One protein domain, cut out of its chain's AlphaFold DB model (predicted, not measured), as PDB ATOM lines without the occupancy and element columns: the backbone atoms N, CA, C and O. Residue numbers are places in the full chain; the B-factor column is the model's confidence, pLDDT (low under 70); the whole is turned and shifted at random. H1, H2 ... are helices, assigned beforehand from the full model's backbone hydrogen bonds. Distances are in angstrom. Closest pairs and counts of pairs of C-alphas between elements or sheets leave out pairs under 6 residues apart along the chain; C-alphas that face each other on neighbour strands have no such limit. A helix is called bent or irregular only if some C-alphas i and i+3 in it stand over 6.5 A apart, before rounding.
ATOM      1  N   TRP A  62     163.664 134.386 163.497       87.50
ATOM      2  CA  TRP A  62     164.957 133.781 163.168       87.50
ATOM      3  C   TRP A  62     164.857 133.080 161.809       87.50
ATOM      4  O   TRP A  62     163.879 132.382 161.518       87.50
ATOM      5  N   ALA A  63     165.854 133.318 160.957       89.31
ATOM      6  CA  ALA A  63     165.892 132.871 159.564       89.31
ATOM      7  C   ALA A  63     164.828 133.486 158.628       89.31
ATOM      8  O   ALA A  63     164.606 132.966 157.535       89.31
ATOM      9  N   LEU A  64     164.198 134.614 158.982       93.69
ATOM     10  CA  LEU A  64     163.302 135.323 158.057       93.69
ATOM     11  C   LEU A  64     164.008 135.684 156.734       93.69
ATOM     12  O   LEU A  64     163.395 135.583 155.673       93.69
ATOM     13  N   ARG A  65     165.300 136.041 156.789       93.56
ATOM     14  CA  ARG A  65     166.114 136.448 155.629       93.56
ATOM     15  C   ARG A  65     166.255 135.381 154.534       93.56
ATOM     16  O   ARG A  65     166.475 135.724 153.380       93.56
ATOM     17  N   THR A  66     166.124 134.096 154.875       92.75
ATOM     18  CA  THR A  66     166.284 132.990 153.912       92.75
ATOM     19  C   THR A  66     164.960 132.524 153.304       92.75
ATOM     20  O   THR A  66     164.958 131.685 152.403       92.75
ATOM     21  N   ARG A  67     163.819 133.052 153.768       92.31
ATOM     22  CA  ARG A  67     162.490 132.652 153.290       92.31
ATOM     23  C   ARG A  67     162.020 133.552 152.154       92.31
ATOM     24  O   ARG A  67     161.977 134.770 152.286       92.31
ATOM     25  N   ASN A  68     161.580 132.933 151.063       93.19
ATOM     26  CA  ASN A  68     161.011 133.619 149.899       93.19
ATOM     27  C   ASN A  68     159.471 133.633 149.884       93.19
ATOM     28  O   ASN A  68     158.882 134.354 149.084       93.19
ATOM     29  N   ARG A  69     158.812 132.863 150.758       95.00
ATOM     30  CA  ARG A  69     157.353 132.821 150.926       95.00
ATOM     31  C   ARG A  69     156.999 133.203 152.355       95.00
ATOM     32  O   ARG A  69     157.439 132.557 153.305       95.00
ATOM     33  N   LEU A  70     156.230 134.273 152.492       94.88
ATOM     34  CA  LEU A  70     155.826 134.880 153.756       94.88
ATOM     35  C   LEU A  70     154.301 134.835 153.894       94.88
ATOM     36  O   LEU A  70     153.597 134.604 152.910       94.88
ATOM     37  N   MET A  71     153.814 135.141 155.103       93.56
ATOM     38  CA  MET A  71     152.437 134.899 155.560       93.56
ATOM     39  C   MET A  71     152.117 133.406 155.703       93.56
ATOM     40  O   MET A  71     152.853 132.541 155.232       93.56
ATOM     41  N   HIS A  72     151.001 133.103 156.364       91.44
ATOM     42  CA  HIS A  72     150.512 131.729 156.501       91.44
ATOM     43  C   HIS A  72     150.011 131.139 155.173       91.44
ATOM     44  O   HIS A  72     149.993 129.924 155.023       91.44
ATOM     45  N   ASP A  73     149.649 131.991 154.210       93.06
ATOM     46  CA  ASP A  73     149.225 131.587 152.865       93.06
ATOM     47  C   ASP A  73     150.397 131.386 151.880       93.06
ATOM     48  O   ASP A  73     150.223 130.768 150.833       93.06
ATOM     49  N   GLY A  74     151.598 131.891 152.192       94.19
ATOM     50  CA  GLY A  74     152.780 131.781 151.334       94.19
ATOM     51  C   GLY A  74     152.733 132.607 150.039       94.19
ATOM     52  O   GLY A  74     153.518 132.340 149.123       94.19
ATOM     53  N   ILE A  75     151.831 133.593 149.945       96.62
ATOM     54  CA  ILE A  75     151.589 134.401 148.730       96.62
ATOM     55  C   ILE A  75     152.362 135.736 148.775       96.62
ATOM     56  O   ILE A  75     152.402 136.485 147.800       96.62
ATOM     57  N   SER A  76     153.003 136.067 149.899       96.81
ATOM     58  CA  SER A  76     153.806 137.291 150.019       96.81
ATOM     59  C   SER A  76     155.287 137.007 149.794       96.81
ATOM     60  O   SER A  76     155.890 136.251 150.546       96.81
ATOM     61  N   PHE A  77     155.888 137.656 148.797       95.69
ATOM     62  CA  PHE A  77     157.294 137.434 148.422       95.69
ATOM     63  C   PHE A  77     158.261 138.498 148.958       95.69
ATOM     64  O   PHE A  77     159.471 138.379 148.799       95.69
ATOM     65  N   THR A  78     157.747 139.554 149.598       94.69
ATOM     66  CA  THR A  78     158.569 140.618 150.193       94.69
ATOM     67  C   THR A  78     158.103 140.937 151.605       94.69
ATOM     68  O   THR A  78     156.911 140.841 151.915       94.69
ATOM     69  N   LYS A  79     159.040 141.350 152.467       94.81
ATOM     70  CA  LYS A  79     158.765 141.692 153.872       94.81
ATOM     71  C   LYS A  79     157.752 142.832 153.968       94.81
ATOM     72  O   LYS A  79     156.813 142.765 154.749       94.81
ATOM     73  N   GLN A  80     157.882 143.833 153.101       95.50
ATOM     74  CA  GLN A  80     156.980 144.978 153.018       95.50
ATOM     75  C   GLN A  80     155.557 144.549 152.636       95.50
ATOM     76  O   GLN A  80     154.605 144.970 153.290       95.50
ATOM     77  N   LYS A  81     155.398 143.679 151.625       95.69
ATOM     78  CA  LYS A  81     154.076 143.152 151.246       95.69
ATOM     79  C   LYS A  81     153.476 142.288 152.348       95.69
ATOM     80  O   LYS A  81     152.279 142.399 152.595       95.69
ATOM     81  N   ALA A  82     154.293 141.477 153.019       96.25
ATOM     82  CA  ALA A  82     153.843 140.695 154.161       96.25
ATOM     83  C   ALA A  82     153.320 141.617 155.271       96.25
ATOM     84  O   ALA A  82     152.179 141.455 155.686       96.25
ATOM     85  N   ILE A  83     154.083 142.638 155.686       95.75
ATOM     86  CA  ILE A  83     153.655 143.612 156.707       95.75
ATOM     87  C   ILE A  83     152.337 144.291 156.304       95.75
ATOM     88  O   ILE A  83     151.401 144.322 157.093       95.75
ATOM     89  N   GLN A  84     152.220 144.768 155.062       95.81
ATOM     90  CA  GLN A  84     151.010 145.449 154.579       95.81
ATOM     91  C   GLN A  84     149.770 144.547 154.513       95.81
ATOM     92  O   GLN A  84     148.654 145.042 154.638       95.81
ATOM     93  N   ARG A  85     149.946 143.236 154.302       96.06
ATOM     94  CA  ARG A  85     148.847 142.257 154.231       96.06
ATOM     95  C   ARG A  85     148.377 141.755 155.596       96.06
ATOM     96  O   ARG A  85     147.369 141.057 155.655       96.06
ATOM     97  N   HIS A  86     149.083 142.071 156.679       94.94
ATOM     98  CA  HIS A  86     148.648 141.683 158.016       94.94
ATOM     99  C   HIS A  86     147.395 142.461 158.435       94.94
ATOM    100  O   HIS A  86     147.346 143.688 158.344       94.94
ATOM    101  N   ALA A  87     146.406 141.733 158.951       92.94
ATOM    102  CA  ALA A  87     145.124 142.253 159.419       92.94
ATOM    103  C   ALA A  87     144.747 141.632 160.778       92.94
ATOM    104  O   ALA A  87     145.555 140.941 161.406       92.94
ATOM    105  N   GLY A  88     143.525 141.889 161.255       93.31
ATOM    106  CA  GLY A  88     143.014 141.329 162.510       93.31
ATOM    107  C   GLY A  88     143.892 141.709 163.702       93.31
ATOM    108  O   GLY A  88     144.089 142.891 163.975       93.31
ATOM    109  N   GLN A  89     144.468 140.708 164.375       92.62
ATOM    110  CA  GLN A  89     145.343 140.899 165.542       92.62
ATOM    111  C   GLN A  89     146.560 141.800 165.257       92.62
ATOM    112  O   GLN A  89     147.056 142.465 166.161       92.62
ATOM    113  N   ALA A  90     147.021 141.866 164.004       94.12
ATOM    114  CA  ALA A  90     148.168 142.676 163.602       94.12
ATOM    115  C   ALA A  90     147.789 144.046 162.999       94.12
ATOM    116  O   ALA A  90     148.673 144.825 162.647       94.12
ATOM    117  N   ALA A  91     146.501 144.401 162.918       95.75
ATOM    118  CA  ALA A  91     146.068 145.655 162.290       95.75
ATOM    119  C   ALA A  91     146.721 146.902 162.921       95.75
ATOM    120  O   ALA A  91     147.125 147.825 162.214       95.75
ATOM    121  N   GLY A  92     146.898 146.912 164.248       96.62
ATOM    122  CA  GLY A  92     147.552 148.017 164.952       96.62
ATOM    123  C   GLY A  92     149.008 148.231 164.527       96.62
ATOM    124  O   GLY A  92     149.427 149.370 164.315       96.62
ATOM    125  N   VAL A  93     149.781 147.155 164.346       94.81
ATOM    126  CA  VAL A  93     151.178 147.265 163.889       94.81
ATOM    127  C   VAL A  93     151.261 147.631 162.408       94.81
ATOM    128  O   VAL A  93     152.101 148.456 162.049       94.81
ATOM    129  N   THR A  94     150.351 147.126 161.568       96.88
ATOM    130  CA  THR A  94     150.259 147.511 160.149       96.88
ATOM    131  C   THR A  94     149.950 149.002 159.993       96.88
ATOM    132  O   THR A  94     150.603 149.692 159.212       96.88
ATOM    133  N   ASN A  95     149.020 149.539 160.788       97.50
ATOM    134  CA  ASN A  95     148.689 150.967 160.767       97.50
ATOM    135  C   ASN A  95     149.886 151.837 161.168       97.50
ATOM    136  O   ASN A  95     150.171 152.833 160.504       97.50
ATOM    137  N   ARG A  96     150.634 151.429 162.203       97.06
ATOM    138  CA  ARG A  96     151.875 152.109 162.608       97.06
ATOM    139  C   ARG A  96     152.937 152.059 161.514       97.06
ATOM    140  O   ARG A  96     153.578 153.068 161.259       97.06
ATOM    141  N   TYR A  97     153.093 150.920 160.840       97.50
ATOM    142  CA  TYR A  97     154.000 150.801 159.698       97.50
ATOM    143  C   TYR A  97     153.596 151.728 158.543       97.50
ATOM    144  O   TYR A  97     154.451 152.354 157.919       97.50
ATOM    145  N   ASN A  98     152.298 151.856 158.261       96.69
ATOM    146  CA  ASN A  98     151.809 152.664 157.146       96.69
ATOM    147  C   ASN A  98     152.117 154.159 157.309       96.69
ATOM    148  O   ASN A  98     152.430 154.805 156.306       96.69
ATOM    149  N   VAL A  99     152.103 154.679 158.541       97.75
ATOM    150  CA  VAL A  99     152.410 156.092 158.834       97.75
ATOM    151  C   VAL A  99     153.908 156.404 158.928       97.75
ATOM    152  O   VAL A  99     154.266 157.573 159.012       97.75
ATOM    153  N   LEU A 100     154.785 155.394 158.885       97.62
ATOM    154  CA  LEU A 100     156.233 155.615 158.849       97.62
ATOM    155  C   LEU A 100     156.644 156.397 157.597       97.62
ATOM    156  O   LEU A 100     156.106 156.183 156.496       97.62
ATOM    157  N   SER A 101     157.659 157.239 157.760       98.06
ATOM    158  CA  SER A 101     158.355 157.888 156.655       98.06
ATOM    159  C   SER A 101     159.005 156.855 155.732       98.06
ATOM    160  O   SER A 101     159.231 155.692 156.086       98.06
ATOM    161  N   GLN A 102     159.338 157.282 154.515       96.38
ATOM    162  CA  GLN A 102     159.999 156.404 153.555       96.38
ATOM    163  C   GLN A 102     161.370 155.925 154.059       96.38
ATOM    164  O   GLN A 102     161.722 154.768 153.842       96.38
ATOM    165  N   ALA A 103     162.113 156.783 154.766       96.88
ATOM    166  CA  ALA A 103     163.404 156.430 155.350       96.88
ATOM    167  C   ALA A 103     163.260 155.325 156.410       96.88
ATOM    168  O   ALA A 103     163.964 154.317 156.360       96.88
ATOM    169  N   GLU A 104     162.288 155.446 157.314       97.12
ATOM    170  CA  GLU A 104     162.018 154.427 158.339       97.12
ATOM    171  C   GLU A 104     161.578 153.090 157.724       97.12
ATOM    172  O   GLU A 104     162.009 152.021 158.165       97.12
ATOM    173  N   LYS A 105     160.773 153.132 156.653       96.50
ATOM    174  CA  LYS A 105     160.354 151.928 155.912       96.50
ATOM    175  C   LYS A 105     161.513 151.198 155.231       96.50
ATOM    176  O   LYS A 105     161.368 150.010 154.951       96.50
ATOM    177  N   ILE A 106     162.635 151.868 154.966       96.00
ATOM    178  CA  ILE A 106     163.856 151.247 154.422       96.00
ATOM    179  C   ILE A 106     164.667 150.571 155.535       96.00
ATOM    180  O   ILE A 106     165.192 149.476 155.332       96.00
ATOM    181  N   LEU A 107     164.728 151.180 156.722       96.94
ATOM    182  CA  LEU A 107     165.481 150.641 157.861       96.94
ATOM    183  C   LEU A 107     164.889 149.333 158.398       96.94
ATOM    184  O   LEU A 107     165.631 148.442 158.807       96.94
ATOM    185  N   LEU A 108     163.562 149.189 158.380       95.06
ATOM    186  CA  LEU A 108     162.907 148.009 158.942       95.06
ATOM    187  C   LEU A 108     163.281 146.696 158.212       95.06
ATOM    188  O   LEU A 108     163.701 145.758 158.889       95.06
ATOM    189  N   PRO A 109     163.195 146.587 156.869       93.75
ATOM    190  CA  PRO A 109     163.711 145.432 156.138       93.75
ATOM    191  C   PRO A 109     165.193 145.155 156.402       93.75
ATOM    192  O   PRO A 109     165.545 143.992 156.565       93.75
ATOM    193  N   ALA A 110     166.032 146.193 156.501       95.19
ATOM    194  CA  ALA A 110     167.460 146.032 156.772       95.19
ATOM    195  C   ALA A 110     167.716 145.400 158.149       95.19
ATOM    196  O   ALA A 110     168.504 144.465 158.269       95.19
ATOM    197  N   PHE A 111     166.992 145.850 159.178       95.06
ATOM    198  CA  PHE A 111     167.026 145.210 160.491       95.06
ATOM    199  C   PHE A 111     166.557 143.752 160.418       95.06
ATOM    200  O   PHE A 111     167.236 142.866 160.928       95.06
ATOM    201  N   LEU A 112     165.441 143.481 159.735       94.38
ATOM    202  CA  LEU A 112     164.914 142.122 159.572       94.38
ATOM    203  C   LEU A 112     165.874 141.181 158.828       94.38
ATOM    204  O   LEU A 112     165.822 139.973 159.049       94.38
ATOM    205  N   ASP A 113     166.728 141.713 157.955       93.38
ATOM    206  CA  ASP A 113     167.771 140.950 157.262       93.38
ATOM    207  C   ASP A 113     168.996 140.647 158.138       93.38
ATOM    208  O   ASP A 113     169.744 139.720 157.830       93.38
ATOM    209  N   SER A 114     169.170 141.367 159.251       92.94
ATOM    210  CA  SER A 114     170.235 141.114 160.234       92.94
ATOM    211  C   SER A 114     169.904 140.046 161.289       92.94
ATOM    212  O   SER A 114     170.783 139.689 162.073       92.94
ATOM    213  N   LEU A 115     168.663 139.537 161.316       90.62
ATOM    214  CA  LEU A 115     168.182 138.517 162.265       90.62
ATOM    215  C   LEU A 115     168.515 137.079 161.839       90.62
ATOM    216  O   LEU A 115     168.581 136.794 160.618       90.62
TER     217      LEU A 115
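What this domain is: This is residues 62 to 115 of the 115 residues of an uncharacterized protein of Pyrinomonadaceae bacterium (UniProt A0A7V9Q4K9). Three short helices form a triangle: H3, the longest, makes one side, and H1 and H2 pack together opposite it. The long stretch 62 to 78, with no named element, loops back so that both printed ends lie near each other. The printed part has 54 residues, all helix in class, in order H1, H2, H3; it is compact, with a radius of gyration of the C-alphas of 11.2 A and spans of 27 by 25 by 16 A.

How they stand to each other: H3, residues 102 to 113, is close to but not clearly touching H1, residues 79 to 85; their closest C-alphas, Lys 79 and Pro 109, are 6.6 A apart. H1 touches H2, residues 88 to 98, closest at the C-alphas of Gln 84 and Thr 94, 6.0 A, at a steep tilt of 57 degrees, opposite ways. Every O i to N i+4 pair is within hydrogen-bond range in H1, 5 of 7 in H2 and 6 of 8 in H3.

Where its parts are: H3 runs 17.7 A from C-alpha 102 at (159.999, 156.404, 153.555) to C-alpha 113 at (167.771, 140.950, 157.262). H2, 15.3 A long, is irregular: C-alphas 89 and 92 are 7.5 A apart. H1 is 9.9 A long.

The domain as a whole: The printed part has no cut, both links are tight, and no printed residue is under 70.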